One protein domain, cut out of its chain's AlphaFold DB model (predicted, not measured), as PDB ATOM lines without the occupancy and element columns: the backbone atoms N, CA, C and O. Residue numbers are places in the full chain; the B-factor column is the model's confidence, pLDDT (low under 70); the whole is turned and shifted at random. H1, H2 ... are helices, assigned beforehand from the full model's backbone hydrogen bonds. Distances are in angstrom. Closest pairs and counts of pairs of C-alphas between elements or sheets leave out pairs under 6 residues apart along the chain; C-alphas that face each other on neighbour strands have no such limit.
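Overview. This is residues 925 to 1067 of the 1276 residues of the protein "M48 family metalloprotease" of Tenacibaculum aiptasiae (UniProt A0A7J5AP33). Nine helices run back and forth one after another round a horseshoe, with H1 to H4 in one limb, H5 across the bend and H6 to H9 in the other limb. H4 and H6 lie on the inner side of the bend, and H2 and H8 stay apart across the opening. The printed part has 143 residues, with helices H1 to H9 in chain order and no named strand: all helix. It is compact, with a radius of gyration of the C-alphas of 15.8 A and spans of 45 by 30 by 25 A.

Along the chain. H1, residues 926 to 939, begins at C-alpha (-8.181, -28.884, -99.381) and is 19.9 A long. H2 is 947 to 956, H3 962 to 970 and H4 975 to 984. H5, 987 to 1003, is the longest at 24.6 A. H6 is 1008 to 1016; H7, 1021 to 1034, measures 19.9 A and H8, 1039 to 1051, 18.7 A. H9, 1055 to 1063, ends at C-alpha (-16.737, 3.367, -81.825).

Arrangement. H1 and H2 form a hairpin at a steep tilt of 40 degrees, C-alphas 937 and 950 being closest at 5.4 A. H4, a hub with H6, touches H3 at C-alphas 964 and 977, 4.8 A apart. H4 and H6 only just touch, with 3 pairs of C-alphas within 8 A, closest 975 and 1009 at 6.5 A. H5 touches H6 with residues 994 to 1001 alone, closest at C-alphas 998 and 1014, 4.9 A. H7 and H8 touch at a steep tilt of 51 degrees, C-alphas 1029 and 1045 being 4.9 A apart. H8 and H9 form a hairpin, closest at C-alphas 1046 and 1058, 4.2 A. Every O i to N i+4 pair is within hydrogen-bond range in H1, H6, H7, H8 and H9, against 4 of 6 in H2, 4 of 5 in H3, 5 of 6 in H4 and 11 of 13 in H5.

Size, cuts and confidence. The C-alphas of Asp 925 and Lys 1034, the two farthest apart, are 46.8 A apart. The printed part has no cut and no long link. Its mean pLDDT is 90.7, and no printed residue is under 70.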
ATOM      1  N   ASP A 925     -12.602 -29.685-100.806       86.31
ATOM      2  CA  ASP A 925     -11.284 -29.943-101.393       86.31
ATOM      3  C   ASP A 925     -10.217 -29.024-100.776       86.31
ATOM      4  O   ASP A 925     -10.225 -27.808-100.972       86.31
ATOM      5  N   SER A 926      -9.258 -29.619-100.061       85.75
ATOM      6  CA  SER A 926      -8.181 -28.884 -99.381       85.75
ATOM      7  C   SER A 926      -7.281 -28.053-100.309       85.75
ATOM      8  O   SER A 926      -6.735 -27.038 -99.880       85.75
ATOM      9  N   ILE A 927      -7.120 -28.440-101.580       87.06
ATOM     10  CA  ILE A 927      -6.304 -27.706-102.555       87.06
ATOM     11  C   ILE A 927      -7.064 -26.467-103.017       87.06
ATOM     12  O   ILE A 927      -6.508 -25.368-103.005       87.06
ATOM     13  N   GLN A 928      -8.340 -26.629-103.370       89.56
ATOM     14  CA  GLN A 928      -9.197 -25.503-103.749       89.56
ATOM     15  C   GLN A 928      -9.330 -24.509-102.596       89.56
ATOM     16  O   GLN A 928      -9.182 -23.310-102.807       89.56
ATOM     17  N   LEU A 929      -9.506 -25.008-101.371       90.19
ATOM     18  CA  LEU A 929      -9.561 -24.192-100.162       90.19
ATOM     19  C   LEU A 929      -8.280 -23.366 -99.963       90.19
ATOM     20  O   LEU A 929      -8.344 -22.156 -99.753       90.19
ATOM     21  N   ASN A 930      -7.110 -24.000-100.089       91.25
ATOM     22  CA  ASN A 930      -5.823 -23.308-100.011       91.25
ATOM     23  C   ASN A 930      -5.676 -22.239-101.103       91.25
ATOM     24  O   ASN A 930      -5.104 -21.181-100.840       91.25
ATOM     25  N   ASN A 931      -6.175 -22.501-102.315       90.50
ATOM     26  CA  ASN A 931      -6.137 -21.539-103.413       90.50
ATOM     27  C   ASN A 931      -7.038 -20.336-103.134       90.50
ATOM     28  O   ASN A 931      -6.552 -19.218-103.239       90.50
ATOM     29  N   VAL A 932      -8.278 -20.546-102.683       92.81
ATOM     30  CA  VAL A 932      -9.199 -19.466-102.285       92.81
ATOM     31  C   VAL A 932      -8.545 -18.570-101.225       92.81
ATOM     32  O   VAL A 932      -8.453 -17.357-101.416       92.81
ATOM     33  N   ILE A 933      -7.986 -19.158-100.153       93.06
ATOM     34  CA  ILE A 933      -7.317 -18.399 -99.081       93.06
ATOM     35  C   ILE A 933      -6.127 -17.597 -99.629       93.06
ATOM     36  O   ILE A 933      -5.989 -16.412 -99.314       93.06
ATOM     37  N   LYS A 934      -5.261 -18.210-100.452       92.94
ATOM     38  CA  LYS A 934      -4.104 -17.526-101.060       92.94
ATOM     39  C   LYS A 934      -4.534 -16.394-101.983       92.94
ATOM     40  O   LYS A 934      -3.948 -15.318-101.918       92.94
ATOM     41  N   THR A 935      -5.526 -16.645-102.830       93.06
ATOM     42  CA  THR A 935      -6.031 -15.713-103.834       93.06
ATOM     43  C   THR A 935      -6.602 -14.466-103.171       93.06
ATOM     44  O   THR A 935      -6.105 -13.373-103.444       93.06
ATOM     45  N   HIS A 936      -7.543 -14.619-102.236       94.19
ATOM     46  CA  HIS A 936      -8.107 -13.483-101.506       94.19
ATOM     47  C   HIS A 936      -7.047 -12.752-100.677       94.19
ATOM     48  O   HIS A 936      -6.941 -11.531-100.739       94.19
ATOM     49  N   SER A 937      -6.167 -13.481 -99.980       93.88
ATOM     50  CA  SER A 937      -5.086 -12.850 -99.208       93.88
ATOM     51  C   SER A 937      -4.109 -12.062-100.086       93.88
ATOM     52  O   SER A 937      -3.532 -11.075 -99.639       93.88
ATOM     53  N   LYS A 938      -3.878 -12.496-101.329       92.62
ATOM     54  CA  LYS A 938      -2.918 -11.864-102.237       92.62
ATOM     55  C   LYS A 938      -3.514 -10.678-102.984       92.62
ATOM     56  O   LYS A 938      -2.826  -9.668-103.097       92.62
ATOM     57  N   TRP A 939      -4.738 -10.809-103.486       92.69
ATOM     58  CA  TRP A 939      -5.303  -9.894-104.479       92.69
ATOM     59  C   TRP A 939      -6.425  -8.995-103.961       92.69
ATOM     60  O   TRP A 939      -6.690  -7.974-104.591       92.69
ATOM     61  N   ASP A 940      -7.051  -9.309-102.822       92.38
ATOM     62  CA  ASP A 940      -8.058  -8.411-102.253       92.38
ATOM     63  C   ASP A 940      -7.417  -7.097-101.777       92.38
ATOM     64  O   ASP A 940      -6.270  -7.054-101.302       92.38
ATOM     65  N   HIS A 941      -8.184  -6.015-101.903       87.12
ATOM     66  CA  HIS A 941      -7.787  -4.680-101.478       87.12
ATOM     67  C   HIS A 941      -7.597  -4.592 -99.950       87.12
ATOM     68  O   HIS A 941      -8.230  -5.322 -99.190       87.12
ATOM     69  N   GLU A 942      -6.745  -3.679 -99.470       81.88
ATOM     70  CA  GLU A 942      -6.424  -3.544 -98.034       81.88
ATOM     71  C   GLU A 942      -7.642  -3.215 -97.144       81.88
ATOM     72  O   GLU A 942      -7.708  -3.617 -95.981       81.88
ATOM     73  N   ASP A 943      -8.640  -2.545 -97.721       81.06
ATOM     74  CA  ASP A 943      -9.914  -2.195 -97.075       81.06
ATOM     75  C   ASP A 943     -11.011  -3.265 -97.211       81.06
ATOM     76  O   ASP A 943     -12.143  -3.054 -96.753       81.06
ATOM     77  N   SER A 944     -10.716  -4.404 -97.845       88.38
ATOM     78  CA  SER A 944     -11.701  -5.462 -98.053       88.38
ATOM     79  C   SER A 944     -12.199  -6.037 -96.731       88.38
ATOM     80  O   SER A 944     -11.428  -6.321 -95.809       88.38
ATOM     81  N   LYS A 945     -13.519  -6.245 -96.664       86.81
ATOM     82  CA  LYS A 945     -14.265  -6.632 -95.457       86.81
ATOM     83  C   LYS A 945     -13.667  -7.843 -94.731       86.81
ATOM     84  O   LYS A 945     -13.644  -7.864 -93.508       86.81
ATOM     85  N   TYR A 946     -13.135  -8.819 -95.466       90.69
ATOM     86  CA  TYR A 946     -12.637 -10.070 -94.887       90.69
ATOM     87  C   TYR A 946     -11.123 -10.288 -95.023       90.69
ATOM     88  O   TYR A 946     -10.629 -11.341 -94.622       90.69
ATOM     89  N   LEU A 947     -10.345  -9.312 -95.515       91.69
ATOM     90  CA  LEU A 947      -8.903  -9.507 -95.746       91.69
ATOM     91  C   LEU A 947      -8.143  -9.878 -94.464       91.69
ATOM     92  O   LEU A 947      -7.280 -10.751 -94.486       91.69
ATOM     93  N   VAL A 948      -8.483  -9.259 -93.327       89.94
ATOM     94  CA  VAL A 948      -7.853  -9.574 -92.029       89.94
ATOM     95  C   VAL A 948      -8.058 -11.044 -91.655       89.94
ATOM     96  O   VAL A 948      -7.157 -11.676 -91.103       89.94
ATOM     97  N   MET A 949      -9.228 -11.595 -91.972       90.56
ATOM     98  CA  MET A 949      -9.575 -12.987 -91.697       90.56
ATOM     99  C   MET A 949      -8.879 -13.926 -92.686       90.56
ATOM    100  O   MET A 949      -8.292 -14.916 -92.260       90.56
ATOM    101  N   TRP A 950      -8.834 -13.584 -93.977       93.00
ATOM    102  CA  TRP A 950      -8.059 -14.342 -94.966       93.00
ATOM    103  C   TRP A 950      -6.571 -14.419 -94.602       93.00
ATOM    104  O   TRP A 950      -5.996 -15.508 -94.587       93.00
ATOM    105  N   MET A 951      -5.983 -13.294 -94.180       92.19
ATOM    106  CA  MET A 951      -4.608 -13.228 -93.675       92.19
ATOM    107  C   MET A 951      -4.386 -14.095 -92.434       92.19
ATOM    108  O   MET A 951      -3.318 -14.686 -92.282       92.19
ATOM    109  N   TYR A 952      -5.380 -14.199 -91.548       89.81
ATOM    110  CA  TYR A 952      -5.323 -15.105 -90.401       89.81
ATOM    111  C   TYR A 952      -5.309 -16.573 -90.844       89.81
ATOM    112  O   TYR A 952      -4.485 -17.347 -90.356       89.81
ATOM    113  N   TYR A 953      -6.154 -16.947 -91.809       92.06
ATOM    114  CA  TYR A 953      -6.243 -18.318 -92.322       92.06
ATOM    115  C   TYR A 953      -5.007 -18.782 -93.104       92.06
ATOM    116  O   TYR A 953      -4.813 -19.987 -93.270       92.06
ATOM    117  N   LEU A 954      -4.101 -17.878 -93.493       92.56
ATOM    118  CA  LEU A 954      -2.795 -18.257 -94.047       92.56
ATOM    119  C   LEU A 954      -1.953 -19.113 -93.090       92.56
ATOM    120  O   LEU A 954      -1.066 -19.826 -93.556       92.56
ATOM    121  N   ASN A 955      -2.225 -19.097 -91.780       87.38
ATOM    122  CA  ASN A 955      -1.526 -19.956 -90.817       87.38
ATOM    123  C   ASN A 955      -1.779 -21.456 -91.045       87.38
ATOM    124  O   ASN A 955      -0.976 -22.289 -90.627       87.38
ATOM    125  N   GLN A 956      -2.879 -21.793 -91.719       86.69
ATOM    126  CA  GLN A 956      -3.263 -23.153 -92.091       86.69
ATOM    127  C   GLN A 956      -2.784 -23.523 -93.500       86.69
ATOM    128  O   GLN A 956      -2.915 -24.676 -93.910       86.69
ATOM    129  N   VAL A 957      -2.204 -22.570 -94.236       90.50
ATOM    130  CA  VAL A 957      -1.785 -22.747 -95.626       90.50
ATOM    131  C   VAL A 957      -0.269 -22.973 -95.703       90.50
ATOM    132  O   VAL A 957       0.506 -22.152 -95.202       90.50
ATOM    133  N   PRO A 958       0.204 -24.031 -96.392       87.44
ATOM    134  CA  PRO A 958       1.631 -24.233 -96.626       87.44
ATOM    135  C   PRO A 958       2.273 -23.019 -97.311       87.44
ATOM    136  O   PRO A 958       1.786 -22.556 -98.349       87.44
ATOM    137  N   ASN A 959       3.376 -22.526 -96.738       87.69
ATOM    138  CA  ASN A 959       4.091 -21.317 -97.167       87.69
ATOM    139  C   ASN A 959       3.220 -20.043 -97.192       87.69
ATOM    140  O   ASN A 959       3.483 -19.121 -97.961       87.69
ATOM    141  N   GLY A 960       2.190 -19.960 -96.339       88.38
ATOM    142  CA  GLY A 960       1.284 -18.808 -96.281       88.38
ATOM    143  C   GLY A 960       1.987 -17.459 -96.070       88.38
ATOM    144  O   GLY A 960       1.542 -16.452 -96.612       88.38
ATOM    145  N   ILE A 961       3.133 -17.440 -95.374       90.38
ATOM    146  CA  ILE A 961       3.937 -16.228 -95.124       90.38
ATOM    147  C   ILE A 961       4.478 -15.561 -96.401       90.38
ATOM    148  O   ILE A 961       4.802 -14.375 -96.385       90.38
ATOM    149  N   ASP A 962       4.569 -16.275 -97.524       91.75
ATOM    150  CA  ASP A 962       5.064 -15.689 -98.775       91.75
ATOM    151  C   ASP A 962       4.052 -14.725 -99.412       91.75
ATOM    152  O   ASP A 962       4.442 -13.810-100.142       91.75
ATOM    153  N   ILE A 963       2.762 -14.852 -99.078       94.06
ATOM    154  CA  ILE A 963       1.712 -13.942 -99.548       94.06
ATOM    155  C   ILE A 963       1.901 -12.516 -99.001       94.06
ATOM    156  O   ILE A 963       2.078 -11.612 -99.824       94.06
ATOM    157  N   PRO A 964       1.958 -12.259 -97.676       92.81
ATOM    158  CA  PRO A 964       2.222 -10.914 -97.168       92.81
ATOM    159  C   PRO A 964       3.604 -10.391 -97.582       92.81
ATOM    160  O   PRO A 964       3.719  -9.203 -97.870       92.81
ATOM    161  N   LYS A 965       4.640 -11.240 -97.729       91.12
ATOM    162  CA  LYS A 965       5.920 -10.799 -98.327       91.12
ATOM    163  C   LYS A 965       5.717 -10.224 -99.729       91.12
ATOM    164  O   LYS A 965       6.260  -9.167-100.032       91.12
ATOM    165  N   SER A 966       4.929 -10.898-100.570       90.75
ATOM    166  CA  SER A 966       4.654 -10.441-101.938       90.75
ATOM    167  C   SER A 966       3.898  -9.111-101.973       90.75
ATOM    168  O   SER A 966       4.213  -8.255-102.796       90.75
ATOM    169  N   ARG A 967       2.968  -8.889-101.035       91.94
ATOM    170  CA  ARG A 967       2.270  -7.603-100.893       91.94
ATOM    171  C   ARG A 967       3.206  -6.494-100.427       91.94
ATOM    172  O   ARG A 967       3.179  -5.410-100.994       91.94
ATOM    173  N   LEU A 968       4.105  -6.787 -99.486       90.88
ATOM    174  CA  LEU A 968       5.095  -5.826 -98.986       90.88
ATOM    175  C   LEU A 968       6.157  -5.439-100.025       90.88
ATOM    176  O   LEU A 968       6.761  -4.380 -99.895       90.88
ATOM    177  N   ILE A 969       6.386  -6.251-101.062       89.44
ATOM    178  CA  ILE A 969       7.214  -5.835-102.207       89.44
ATOM    179  C   ILE A 969       6.534  -4.683-102.965       89.44
ATOM    180  O   ILE A 969       7.221  -3.768-103.411       89.44
ATOM    181  N   LYS A 970       5.200  -4.711-103.088       83.88
ATOM    182  CA  LYS A 970       4.413  -3.678-103.783       83.88
ATOM    183  C   LYS A 970       4.109  -2.472-102.895       83.88
ATOM    184  O   LYS A 970       4.248  -1.337-103.336       83.88
ATOM    185  N   ASN A 971       3.725  -2.715-101.644       88.12
ATOM    186  CA  ASN A 971       3.419  -1.694-100.645       88.12
ATOM    187  C   ASN A 971       4.184  -1.991 -99.336       88.12
ATOM    188  O   ASN A 971       3.647  -2.647 -98.442       88.12
ATOM    189  N   PRO A 972       5.441  -1.517 -99.195       88.00
ATOM    190  CA  PRO A 972       6.296  -1.829 -98.041       88.00
ATOM    191  C   PRO A 972       5.755  -1.372 -96.681       88.00
ATOM    192  O   PRO A 972       6.227  -1.842 -95.644       88.00
ATOM    193  N   THR A 973       4.794  -0.448 -96.676       87.50
ATOM    194  CA  THR A 973       4.200   0.145 -95.473       87.50
ATOM    195  C   THR A 973       2.822  -0.419 -95.134       87.50
ATOM    196  O   THR A 973       2.210   0.042 -94.176       87.50
ATOM    197  N   GLU A 974       2.328  -1.412 -95.879       90.31
ATOM    198  CA  GLU A 974       1.001  -1.992 -95.670       90.31
ATOM    199  C   GLU A 974       0.885  -2.660 -94.284       90.31
ATOM    200  O   GLU A 974       1.411  -3.754 -94.034       90.31
ATOM    201  N   LEU A 975       0.165  -2.008 -93.366       90.25
ATOM    202  CA  LEU A 975       0.073  -2.417 -91.962       90.25
ATOM    203  C   LEU A 975      -0.472  -3.842 -91.786       90.25
ATOM    204  O   LEU A 975       0.027  -4.590 -90.944       90.25
ATOM    205  N   ILE A 976      -1.475  -4.245 -92.574       91.19
ATOM    206  CA  ILE A 976      -2.086  -5.576 -92.449       91.19
ATOM    207  C   ILE A 976      -1.092  -6.693 -92.787       91.19
ATOM    208  O   ILE A 976      -1.028  -7.686 -92.063       91.19
ATOM    209  N   SER A 977      -0.254  -6.492 -93.808       92.06
ATOM    210  CA  SER A 977       0.790  -7.441 -94.196       92.06
ATOM    211  C   SER A 977       1.954  -7.435 -93.209       92.06
ATOM    212  O   SER A 977       2.420  -8.505 -92.823       92.06
ATOM    213  N   LEU A 978       2.381  -6.267 -92.707       91.38
ATOM    214  CA  LEU A 978       3.386  -6.180 -91.634       91.38
ATOM    215  C   LEU A 978       2.925  -6.887 -90.350       91.38
ATOM    216  O   LEU A 978       3.714  -7.559 -89.683       91.38
ATOM    217  N   ARG A 979       1.635  -6.776 -90.015       91.69
ATOM    218  CA  ARG A 979       1.012  -7.492 -88.898       91.69
ATOM    219  C   ARG A 979       0.926  -8.995 -89.176       91.69
ATOM    220  O   ARG A 979       1.250  -9.786 -88.295       91.69
ATOM    221  N   ALA A 980       0.531  -9.401 -90.382       91.56
ATOM    222  CA  ALA A 980       0.478 -10.810 -90.776       91.56
ATOM    223  C   ALA A 980       1.865 -11.474 -90.726       91.56
ATOM    224  O   ALA A 980       1.978 -12.623 -90.310       91.56
ATOM    225  N   MET A 981       2.935 -10.738 -91.051       91.31
ATOM    226  CA  MET A 981       4.311 -11.215 -90.881       91.31
ATOM    227  C   MET A 981       4.624 -11.582 -89.423       91.31
ATOM    228  O   MET A 981       5.294 -12.586 -89.203       91.31
ATOM    229  N   GLN A 982       4.121 -10.829 -88.434       90.56
ATOM    230  CA  GLN A 982       4.265 -11.189 -87.012       90.56
ATOM    231  C   GLN A 982       3.461 -12.447 -86.652       90.56
ATOM    232  O   GLN A 982       3.933 -13.267 -85.869       90.56
ATOM    233  N   ASP A 983       2.258 -12.599 -87.207       88.94
ATOM    234  CA  ASP A 983       1.348 -13.698 -86.862       88.94
ATOM    235  C   ASP A 983       1.766 -15.042 -87.482       88.94
ATOM    236  O   ASP A 983       1.543 -16.092 -86.881       88.94
ATOM    237  N   LEU A 984       2.373 -15.019 -88.674       88.75
ATOM    238  CA  LEU A 984       2.736 -16.213 -89.449       88.75
ATOM    239  C   LEU A 984       4.186 -16.677 -89.237       88.75
ATOM    240  O   LEU A 984       4.556 -17.761 -89.687       88.75
ATOM    241  N   SER A 985       5.028 -15.861 -88.602       86.25
ATOM    242  CA  SER A 985       6.441 -16.177 -88.380       86.25
ATOM    243  C   SER A 985       6.652 -17.246 -87.307       86.25
ATOM    244  O   SER A 985       6.003 -17.215 -86.262       86.25
ATOM    245  N   ASP A 986       7.633 -18.128 -87.513       84.12
ATOM    246  CA  ASP A 986       8.125 -19.010 -86.453       84.12
ATOM    247  C   ASP A 986       8.825 -18.228 -85.327       84.12
ATOM    248  O   ASP A 986       9.141 -17.047 -85.462       84.12
ATOM    249  N   SER A 987       9.087 -18.884 -84.193       79.25
ATOM    250  CA  SER A 987       9.661 -18.226 -83.004       79.25
ATOM    251  C   SER A 987      10.988 -17.482 -83.251       79.25
ATOM    252  O   SER A 987      11.243 -16.468 -82.603       79.25
ATOM    253  N   LEU A 988      11.816 -17.945 -84.197       76.88
ATOM    254  CA  LEU A 988      13.100 -17.321 -84.536       76.88
ATOM    255  C   LEU A 988      12.895 -16.082 -85.416       76.88
ATOM    256  O   LEU A 988      13.423 -15.008 -85.126       76.88
ATOM    257  N   SER A 989      12.086 -16.221 -86.463       83.44
ATOM    258  CA  SER A 989      11.766 -15.154 -87.410       83.44
ATOM    259  C   SER A 989      10.926 -14.057 -86.754       83.44
ATOM    260  O   SER A 989      11.113 -12.880 -87.056       83.44
ATOM    261  N   HIS A 990      10.056 -14.423 -85.807       87.38
ATOM    262  CA  HIS A 990       9.213 -13.493 -85.059       87.38
ATOM    263  C   HIS A 990      10.050 -12.459 -84.310       87.38
ATOM    264  O   HIS A 990       9.770 -11.263 -84.381       87.38
ATOM    265  N   LYS A 991      11.130 -12.902 -83.652       86.44
ATOM    266  CA  LYS A 991      12.038 -12.003 -82.934       86.44
ATOM    267  C   LYS A 991      12.676 -10.979 -83.876       86.44
ATOM    268  O   LYS A 991      12.650  -9.789 -83.581       86.44
ATOM    269  N   SER A 992      13.166 -11.424 -85.035       87.81
ATOM    270  CA  SER A 992      13.763 -10.537 -86.044       87.81
ATOM    271  C   SER A 992      12.752  -9.537 -86.623       87.81
ATOM    272  O   SER A 992      13.059  -8.354 -86.777       87.81
ATOM    273  N   ILE A 993      11.516  -9.974 -86.891       90.25
ATOM    274  CA  ILE A 993      10.428  -9.094 -87.349       90.25
ATOM    275  C   ILE A 993      10.080  -8.060 -86.272       90.25
ATOM    276  O   ILE A 993       9.870  -6.889 -86.581       90.25
ATOM    277  N   CYS A 994      10.059  -8.465 -85.004       90.81
ATOM    278  CA  CYS A 994       9.809  -7.575 -83.880       90.81
ATOM    279  C   CYS A 994      10.916  -6.541 -83.654       90.81
ATOM    280  O   CYS A 994      10.614  -5.371 -83.416       90.81
ATOM    281  N   GLU A 995      12.184  -6.935 -83.787       90.06
ATOM    282  CA  GLU A 995      13.324  -6.013 -83.783       90.06
ATOM    283  C   GLU A 995      13.195  -4.990 -84.921       90.06
ATOM    284  O   GLU A 995      13.309  -3.787 -84.686       90.06
ATOM    285  N   LYS A 996      12.835  -5.441 -86.132       88.94
ATOM    286  CA  LYS A 996      12.598  -4.557 -87.282       88.94
ATOM    287  C   LYS A 996      11.438  -3.584 -87.048       88.94
ATOM    288  O   LYS A 996      11.585  -2.396 -87.312       88.94
ATOM    289  N   ASN A 997      10.306  -4.050 -86.522       90.19
ATOM    290  CA  ASN A 997       9.151  -3.191 -86.237       90.19
ATOM    291  C   ASN A 997       9.437  -2.187 -85.108       90.19
ATOM    292  O   ASN A 997       8.949  -1.060 -85.145       90.19
ATOM    293  N   THR A 998      10.272  -2.567 -84.137       90.06
ATOM    294  CA  THR A 998      10.758  -1.655 -83.091       90.06
ATOM    295  C   THR A 998      11.675  -0.588 -83.685       90.06
ATOM    296  O   THR A 998      11.528   0.587 -83.355       90.06
ATOM    297  N   GLN A 999      12.561  -0.963 -84.614       90.81
ATOM    298  CA  GLN A 999      13.404  -0.008 -85.332       90.81
ATOM    299  C   GLN A 999      12.570   0.971 -86.171       90.81
ATOM    300  O   GLN A 999      12.809   2.171 -86.099       90.81
ATOM    301  N   LEU A1000      11.528   0.499 -86.869       89.75
ATOM    302  CA  LEU A1000      10.606   1.373 -87.611       89.75
ATOM    303  C   LEU A1000       9.942   2.427 -86.710       89.75
ATOM    304  O   LEU A1000       9.781   3.578 -87.114       89.75
ATOM    305  N   LEU A1001       9.584   2.064 -85.472       92.31
ATOM    306  CA  LEU A1001       9.067   3.027 -84.500       92.31
ATOM    307  C   LEU A1001      10.145   4.025 -84.047       92.31
ATOM    308  O   LEU A1001       9.837   5.203 -83.894       92.31
ATOM    309  N   LEU A1002      11.389   3.586 -83.833       92.12
ATOM    310  CA  LEU A1002      12.493   4.487 -83.480       92.12
ATOM    311  C   LEU A1002      12.784   5.493 -84.602       92.12
ATOM    312  O   LEU A1002      12.988   6.674 -84.322       92.12
ATOM    313  N   ASP A1003      12.735   5.039 -85.854       91.31
ATOM    314  CA  ASP A1003      12.957   5.866 -87.043       91.31
ATOM    315  C   ASP A1003      11.776   6.817 -87.313       91.31
ATOM    316  O   ASP A1003      11.936   7.865 -87.939       91.31
ATOM    317  N   SER A1004      10.569   6.481 -86.843       90.69
ATOM    318  CA  SER A1004       9.357   7.300 -86.993       90.69
ATOM    319  C   SER A1004       8.475   7.290 -85.728       90.69
ATOM    320  O   SER A1004       7.376   6.727 -85.739       90.69
ATOM    321  N   PRO A1005       8.881   7.988 -84.641       88.56
ATOM    322  CA  PRO A1005       8.244   7.892 -83.312       88.56
ATOM    323  C   PRO A1005       6.789   8.370 -83.223       88.56
ATOM    324  O   PRO A1005       6.095   8.113 -82.235       88.56
ATOM    325  N   ASN A1006       6.325   9.112 -84.230       90.06
ATOM    326  CA  ASN A1006       4.964   9.639 -84.296       90.06
ATOM    327  C   ASN A1006       4.027   8.825 -85.203       90.06
ATOM    328  O   ASN A1006       2.858   9.196 -85.312       90.06
ATOM    329  N   ASN A1007       4.502   7.735 -85.821       92.94
ATOM    330  CA  ASN A1007       3.668   6.875 -86.656       92.94
ATOM    331  C   ASN A1007       2.871   5.866 -85.785       92.94
ATOM    332  O   ASN A1007       3.482   5.009 -85.136       92.94
ATOM    333  N   PRO A1008       1.525   5.944 -85.753       93.12
ATOM    334  CA  PRO A1008       0.698   5.063 -84.927       93.12
ATOM    335  C   PRO A1008       0.712   3.589 -85.375       93.12
ATOM    336  O   PRO A1008       0.550   2.710 -84.525       93.12
ATOM    337  N   ASP A1009       0.963   3.301 -86.656       93.62
ATOM    338  CA  ASP A1009       1.047   1.942 -87.212       93.62
ATOM    339  C   ASP A1009       2.262   1.205 -86.641       93.62
ATOM    340  O   ASP A1009       2.166   0.079 -86.144       93.62
ATOM    341  N   TYR A1010       3.418   1.873 -86.647       94.06
ATOM    342  CA  TYR A1010       4.656   1.324 -86.094       94.06
ATOM    343  C   TYR A1010       4.596   1.233 -84.573       94.06
ATOM    344  O   TYR A1010       5.073   0.253 -84.004       94.06
ATOM    345  N   PHE A1011       3.936   2.192 -83.910       94.88
ATOM    346  CA  PHE A1011       3.680   2.103 -82.473       94.88
ATOM    347  C   PHE A1011       2.847   0.861 -82.142       94.88
ATOM    348  O   PHE A1011       3.192   0.106 -81.232       94.88
ATOM    349  N   TYR A1012       1.783   0.610 -82.907       95.19
ATOM    350  CA  TYR A1012       0.955  -0.582 -82.764       95.19
ATOM    351  C   TYR A1012       1.758  -1.875 -82.978       95.19
ATOM    352  O   TYR A1012       1.724  -2.765 -82.123       95.19
ATOM    353  N   LEU A1013       2.513  -1.974 -84.078       94.38
ATOM    354  CA  LEU A1013       3.314  -3.157 -84.416       94.38
ATOM    355  C   LEU A1013       4.413  -3.443 -83.385       94.38
ATOM    356  O   LEU A1013       4.592  -4.599 -83.002       94.38
ATOM    357  N   ALA A1014       5.124  -2.418 -82.912       93.31
ATOM    358  CA  ALA A1014       6.144  -2.566 -81.875       93.31
ATOM    359  C   ALA A1014       5.521  -2.955 -80.524       93.31
ATOM    360  O   ALA A1014       6.037  -3.829 -79.831       93.31
ATOM    361  N   THR A1015       4.361  -2.383 -80.172       94.94
ATOM    362  CA  THR A1015       3.645  -2.730 -78.933       94.94
ATOM    363  C   THR A1015       3.228  -4.204 -78.915       94.94
ATOM    364  O   THR A1015       3.331  -4.856 -77.876       94.94
ATOM    365  N   ARG A1016       2.831  -4.782 -80.061       93.94
ATOM    366  CA  ARG A1016       2.519  -6.223 -80.171       93.94
ATOM    367  C   ARG A1016       3.688  -7.136 -79.787       93.94
ATOM    368  O   ARG A1016       3.435  -8.249 -79.339       93.94
ATOM    369  N   CYS A1017       4.927  -6.668 -79.928       92.25
ATOM    370  CA  CYS A1017       6.141  -7.430 -79.631       92.25
ATOM    371  C   CYS A1017       6.532  -7.448 -78.144       92.25
ATOM    372  O   CYS A1017       7.526  -8.072 -77.780       92.25
ATOM    373  N   ILE A1018       5.777  -6.770 -77.273       92.44
ATOM    374  CA  ILE A1018       6.029  -6.770 -75.830       92.44
ATOM    375  C   ILE A1018       5.571  -8.109 -75.226       92.44
ATOM    376  O   ILE A1018       4.382  -8.433 -75.238       92.44
ATOM    377  N   GLU A1019       6.503  -8.867 -74.638       87.19
ATOM    378  CA  GLU A1019       6.217 -10.182 -74.036       87.19
ATOM    379  C   GLU A1019       5.345 -10.094 -72.770       87.19
ATOM    380  O   GLU A1019       4.517 -10.968 -72.505       87.19
ATOM    381  N   ASN A1020       5.507  -9.040 -71.961       91.69
ATOM    382  CA  ASN A1020       4.710  -8.853 -70.751       91.69
ATOM    383  C   ASN A1020       3.309  -8.327 -71.099       91.69
ATOM    384  O   ASN A1020       3.145  -7.150 -71.414       91.69
ATOM    385  N   GLU A1021       2.288  -9.178 -70.963       85.12
ATOM    386  CA  GLU A1021       0.884  -8.842 -71.255       85.12
ATOM    387  C   GLU A1021       0.364  -7.596 -70.520       85.12
ATOM    388  O   GLU A1021      -0.364  -6.792 -71.097       85.12
ATOM    389  N   SER A1022       0.746  -7.391 -69.256       86.38
ATOM    390  CA  SER A1022       0.279  -6.225 -68.493       86.38
ATOM    391  C   SER A1022       0.878  -4.926 -69.029       86.38
ATOM    392  O   SER A1022       0.184  -3.911 -69.085       86.38
ATOM    393  N   GLU A1023       2.156  -4.958 -69.409       91.69
ATOM    394  CA  GLU A1023       2.834  -3.807 -70.006       91.69
ATOM    395  C   GLU A1023       2.289  -3.533 -71.408       91.69
ATOM    396  O   GLU A1023       1.897  -2.409 -71.707       91.69
ATOM    397  N   LYS A1024       2.154  -4.576 -72.233       93.12
ATOM    398  CA  LYS A1024       1.569  -4.497 -73.574       93.12
ATOM    399  C   LYS A1024       0.175  -3.864 -73.559       93.12
ATOM    400  O   LYS A1024      -0.072  -2.904 -74.289       93.12
ATOM    401  N   ASN A1025      -0.717  -4.340 -72.689       91.06
ATOM    402  CA  ASN A1025      -2.074  -3.804 -72.572       91.06
ATOM    403  C   ASN A1025      -2.071  -2.339 -72.107       91.06
ATOM    404  O   ASN A1025      -2.853  -1.528 -72.608       91.06
ATOM    405  N   SER A1026      -1.168  -1.966 -71.190       92.50
ATOM    406  CA  SER A1026      -1.005  -0.566 -70.782       92.50
ATOM    407  C   SER A1026      -0.525   0.317 -71.937       92.50
ATOM    408  O   SER A1026      -1.033   1.428 -72.099       92.50
ATOM    409  N   GLN A1027       0.405  -0.168 -72.759       94.75
ATOM    410  CA  GLN A1027       0.920   0.563 -73.917       94.75
ATOM    411  C   GLN A1027      -0.126   0.712 -75.029       94.75
ATOM    412  O   GLN A1027      -0.243   1.799 -75.588       94.75
ATOM    413  N   PHE A1028      -0.962  -0.300 -75.296       96.06
ATOM    414  CA  PHE A1028      -2.085  -0.150 -76.234       96.06
ATOM    415  C   PHE A1028      -3.087   0.915 -75.780       96.06
ATOM    416  O   PHE A1028      -3.534   1.719 -76.598       96.06
ATOM    417  N   ILE A1029      -3.403   0.959 -74.480       94.12
ATOM    418  CA  ILE A1029      -4.271   1.995 -73.905       94.12
ATOM    419  C   ILE A1029      -3.648   3.387 -74.078       94.12
ATOM    420  O   ILE A1029      -4.315   4.278 -74.602       94.12
ATOM    421  N   LYS A1030      -2.370   3.567 -73.711       94.00
ATOM    422  CA  LYS A1030      -1.648   4.843 -73.888       94.00
ATOM    423  C   LYS A1030      -1.571   5.262 -75.357       94.00
ATOM    424  O   LYS A1030      -1.720   6.438 -75.672       94.00
ATOM    425  N   GLY A1031      -1.349   4.303 -76.255       94.19
ATOM    426  CA  GLY A1031      -1.333   4.534 -77.695       94.19
ATOM    427  C   GLY A1031      -2.674   5.058 -78.196       94.19
ATOM    428  O   GLY A1031      -2.715   6.069 -78.886       94.19
ATOM    429  N   PHE A1032      -3.782   4.430 -77.805       95.69
ATOM    430  CA  PHE A1032      -5.111   4.911 -78.178       95.69
ATOM    431  C   PHE A1032      -5.437   6.290 -77.586       95.69
ATOM    432  O   PHE A1032      -5.954   7.136 -78.303       95.69
ATOM    433  N   GLU A1033      -5.077   6.556 -76.326       92.94
ATOM    434  CA  GLU A1033      -5.252   7.885 -75.710       92.94
ATOM    435  C   GLU A1033      -4.446   8.985 -76.435       92.94
ATOM    436  O   GLU A1033      -4.842  10.147 -76.419       92.94
ATOM    437  N   LYS A1034      -3.334   8.634 -77.101       94.25
ATOM    438  CA  LYS A1034      -2.552   9.557 -77.941       94.25
ATOM    439  C   LYS A1034      -3.106   9.684 -79.369       94.25
ATOM    440  O   LYS A1034      -3.074  10.773 -79.935       94.25
ATOM    441  N   TRP A1035      -3.586   8.589 -79.959       95.25
ATOM    442  CA  TRP A1035      -4.063   8.509 -81.345       95.25
ATOM    443  C   TRP A1035      -5.498   7.959 -81.406       95.25
ATOM    444  O   TRP A1035      -5.736   6.847 -81.882       95.25
ATOM    445  N   GLU A1036      -6.465   8.761 -80.948       87.44
ATOM    446  CA  GLU A1036      -7.856   8.332 -80.710       87.44
ATOM    447  C   GLU A1036      -8.617   7.857 -81.964       87.44
ATOM    448  O   GLU A1036      -9.593   7.127 -81.841       87.44
ATOM    449  N   ASN A1037      -8.170   8.214 -83.172       88.69
ATOM    450  CA  ASN A1037      -8.814   7.811 -84.433       88.69
ATOM    451  C   ASN A1037      -8.115   6.633 -85.138       88.69
ATOM    452  O   ASN A1037      -8.497   6.255 -86.243       88.69
ATOM    453  N   HIS A1038      -7.057   6.070 -84.549       94.31
ATOM    454  CA  HIS A1038      -6.285   5.018 -85.202       94.31
ATOM    455  C   HIS A1038      -6.941   3.639 -85.038       94.31
ATOM    456  O   HIS A1038      -6.987   3.085 -83.939       94.31
ATOM    457  N   ASN A1039      -7.383   3.052 -86.154       93.19
ATOM    458  CA  ASN A1039      -8.179   1.821 -86.224       93.19
ATOM    459  C   ASN A1039      -7.622   0.644 -85.396       93.19
ATOM    460  O   ASN A1039      -8.340   0.058 -84.585       93.19
ATOM    461  N   TRP A1040      -6.342   0.297 -85.554       93.25
ATOM    462  CA  TRP A1040      -5.756  -0.864 -84.868       93.25
ATOM    463  C   TRP A1040      -5.462  -0.620 -83.382       93.25
ATOM    464  O   TRP A1040      -5.547  -1.551 -82.576       93.25
ATOM    465  N   LEU A1041      -5.163   0.627 -82.999       95.44
ATOM    466  CA  LEU A1041      -4.989   1.002 -81.589       95.44
ATOM    467  C   LEU A1041      -6.337   1.058 -80.874       95.44
ATOM    468  O   LEU A1041      -6.448   0.551 -79.763       95.44
ATOM    469  N   ALA A1042      -7.367   1.580 -81.537       94.88
ATOM    470  CA  ALA A1042      -8.753   1.555 -81.089       94.88
ATOM    471  C   ALA A1042      -9.261   0.116 -80.882       94.88
ATOM    472  O   ALA A1042      -9.781  -0.213 -79.813       94.88
ATOM    473  N   TYR A1043      -9.003  -0.778 -81.844       94.44
ATOM    474  CA  TYR A1043      -9.265  -2.217 -81.726       94.44
ATOM    475  C   TYR A1043      -8.571  -2.840 -80.502       94.44
ATOM    476  O   TYR A1043      -9.216  -3.509 -79.688       94.44
ATOM    477  N   ALA A1044      -7.262  -2.623 -80.340       93.75
ATOM    478  CA  ALA A1044      -6.504  -3.213 -79.238       93.75
ATOM    479  C   ALA A1044      -6.926  -2.647 -77.875       93.75
ATOM    480  O   ALA A1044      -7.184  -3.412 -76.945       93.75
ATOM    481  N   ALA A1045      -7.065  -1.325 -77.761       94.50
ATOM    482  CA  ALA A1045      -7.489  -0.661 -76.535       94.50
ATOM    483  C   ALA A1045      -8.923  -1.036 -76.142       94.50
ATOM    484  O   ALA A1045      -9.184  -1.248 -74.961       94.50
ATOM    485  N   GLY A1046      -9.843  -1.182 -77.102       92.75
ATOM    486  CA  GLY A1046     -11.210  -1.636 -76.842       92.75
ATOM    487  C   GLY A1046     -11.255  -3.023 -76.199       92.75
ATOM    488  O   GLY A1046     -11.934  -3.213 -75.185       92.75
ATOM    489  N   ASN A1047     -10.452  -3.962 -76.709       91.06
ATOM    490  CA  ASN A1047     -10.299  -5.284 -76.100       91.06
ATOM    491  C   ASN A1047      -9.635  -5.199 -74.711       91.06
ATOM    492  O   ASN A1047     -10.187  -5.733 -73.750       91.06
ATOM    493  N   CYS A1048      -8.548  -4.432 -74.556       91.31
ATOM    494  CA  CYS A1048      -7.877  -4.233 -73.262       91.31
ATOM    495  C   CYS A1048      -8.821  -3.645 -72.194       91.31
ATOM    496  O   CYS A1048      -8.865  -4.113 -71.056       91.31
ATOM    497  N   TYR A1049      -9.616  -2.629 -72.552       92.25
ATOM    498  CA  TYR A1049     -10.609  -2.032 -71.660       92.25
ATOM    499  C   TYR A1049     -11.731  -3.012 -71.302       92.25
ATOM    500  O   TYR A1049     -12.213  -2.998 -70.167       92.25
ATOM    501  N   SER A1050     -12.142  -3.863 -72.244       89.06
ATOM    502  CA  SER A1050     -13.139  -4.910 -72.009       89.06
ATOM    503  C   SER A1050     -12.638  -5.952 -71.000       89.06
ATOM    504  O   SER A1050     -13.365  -6.293 -70.062       89.06
ATOM    505  N   GLU A1051     -11.382  -6.397 -71.117       84.69
ATOM    506  CA  GLU A1051     -10.773  -7.389 -70.215       84.69
ATOM    507  C   GLU A1051     -10.804  -6.945 -68.744       84.69
ATOM    508  O   GLU A1051     -11.205  -7.721 -67.866       84.69
ATOM    509  N   ILE A1052     -10.453  -5.681 -68.479       86.19
ATOM    510  CA  ILE A1052     -10.437  -5.095 -67.127       86.19
ATOM    511  C   ILE A1052     -11.811  -4.587 -66.653       86.19
ATOM    512  O   ILE A1052     -11.930  -4.084 -65.536       86.19
ATOM    513  N   GLY A1053     -12.857  -4.709 -67.477       84.94
ATOM    514  CA  GLY A1053     -14.225  -4.309 -67.137       84.94
ATOM    515  C   GLY A1053     -14.531  -2.811 -67.273       84.94
ATOM    516  O   GLY A1053     -15.568  -2.351 -66.793       84.94
ATOM    517  N   ALA A1054     -13.673  -2.036 -67.940       90.69
ATOM    518  CA  ALA A1054     -13.863  -0.610 -68.212       90.69
ATOM    519  C   ALA A1054     -14.776  -0.376 -69.436       90.69
ATOM    520  O   ALA A1054     -14.402   0.291 -70.404       90.69
ATOM    521  N   TYR A1055     -15.996  -0.917 -69.400       90.94
ATOM    522  CA  TYR A1055     -16.882  -1.040 -70.567       90.94
ATOM    523  C   TYR A1055     -17.250   0.285 -71.254       90.94
ATOM    524  O   TYR A1055     -17.379   0.315 -72.473       90.94
ATOM    525  N   THR A1056     -17.365   1.400 -70.524       91.88
ATOM    526  CA  THR A1056     -17.614   2.719 -71.140       91.88
ATOM    527  C   THR A1056     -16.432   3.194 -71.984       91.88
ATOM    528  O   THR A1056     -16.635   3.790 -73.039       91.88
ATOM    529  N   LYS A1057     -15.195   2.926 -71.540       93.19
ATOM    530  CA  LYS A1057     -13.988   3.235 -72.319       93.19
ATOM    531  C   LYS A1057     -13.835   2.267 -73.494       93.19
ATOM    532  O   LYS A1057     -13.525   2.710 -74.592       93.19
ATOM    533  N   ALA A1058     -14.148   0.987 -73.284       93.25
ATOM    534  CA  ALA A1058     -14.159  -0.018 -74.347       93.25
ATOM    535  C   ALA A1058     -15.147   0.335 -75.473       93.25
ATOM    536  O   ALA A1058     -14.782   0.262 -76.639       93.25
ATOM    537  N   TYR A1059     -16.361   0.790 -75.131       93.94
ATOM    538  CA  TYR A1059     -17.353   1.248 -76.111       93.94
ATOM    539  C   TYR A1059     -16.825   2.414 -76.956       93.94
ATOM    540  O   TYR A1059     -16.915   2.363 -78.176       93.94
ATOM    541  N   LYS A1060     -16.222   3.434 -76.326       92.75
ATOM    542  CA  LYS A1060     -15.621   4.569 -77.049       92.75
ATOM    543  C   LYS A1060     -14.483   4.135 -77.976       92.75
ATOM    544  O   LYS A1060     -14.392   4.628 -79.090       92.75
ATOM    545  N   ALA A1061     -13.632   3.219 -77.515       94.31
ATOM    546  CA  ALA A1061     -12.543   2.694 -78.329       94.31
ATOM    547  C   ALA A1061     -13.065   1.888 -79.527       94.31
ATOM    548  O   ALA A1061     -12.589   2.082 -80.636       94.31
ATOM    549  N   PHE A1062     -14.091   1.051 -79.354       94.44
ATOM    550  CA  PHE A1062     -14.704   0.348 -80.484       94.44
ATOM    551  C   PHE A1062     -15.449   1.279 -81.454       94.44
ATOM    552  O   PHE A1062     -15.389   1.048 -82.656       94.44
ATOM    553  N   ASP A1063     -16.075   2.359 -80.975       93.62
ATOM    554  CA  ASP A1063     -16.737   3.367 -81.825       93.62
ATOM    555  C   ASP A1063     -15.759   4.137 -82.735       93.62
ATOM    556  O   ASP A1063     -16.108   4.555 -83.845       93.62
ATOM    557  N   ALA A1064     -14.501   4.261 -82.307       93.25
ATOM    558  CA  ALA A1064     -13.440   4.882 -83.095       93.25
ATOM    559  C   ALA A1064     -12.948   4.020 -84.277       93.25
ATOM    560  O   ALA A1064     -12.276   4.539 -85.165       93.25
ATOM    561  N   VAL A1065     -13.288   2.725 -84.338       92.56
ATOM    562  CA  VAL A1065     -12.870   1.834 -85.433       92.56
ATOM    563  C   VAL A1065     -13.747   2.063 -86.671       92.56
ATOM    564  O   VAL A1065     -14.947   1.787 -86.661       92.56
ATOM    565  N   LYS A1066     -13.140   2.551 -87.759       89.94
ATOM    566  CA  LYS A1066     -13.788   2.825 -89.057       89.94
ATOM    567  C   LYS A1066     -13.360   1.881 -90.191       89.94
ATOM    568  O   LYS A1066     -14.044   1.831 -91.207       89.94
ATOM    569  N   ASN A1067     -12.268   1.127 -90.040       89.06
ATOM    570  CA  ASN A1067     -11.865   0.111 -91.022       89.06
ATOM    571  C   ASN A1067     -12.866  -1.059 -91.035       89.06
ATOM    572  O   ASN A1067     -13.104  -1.673 -89.993       89.06
TER     573      ASN A1067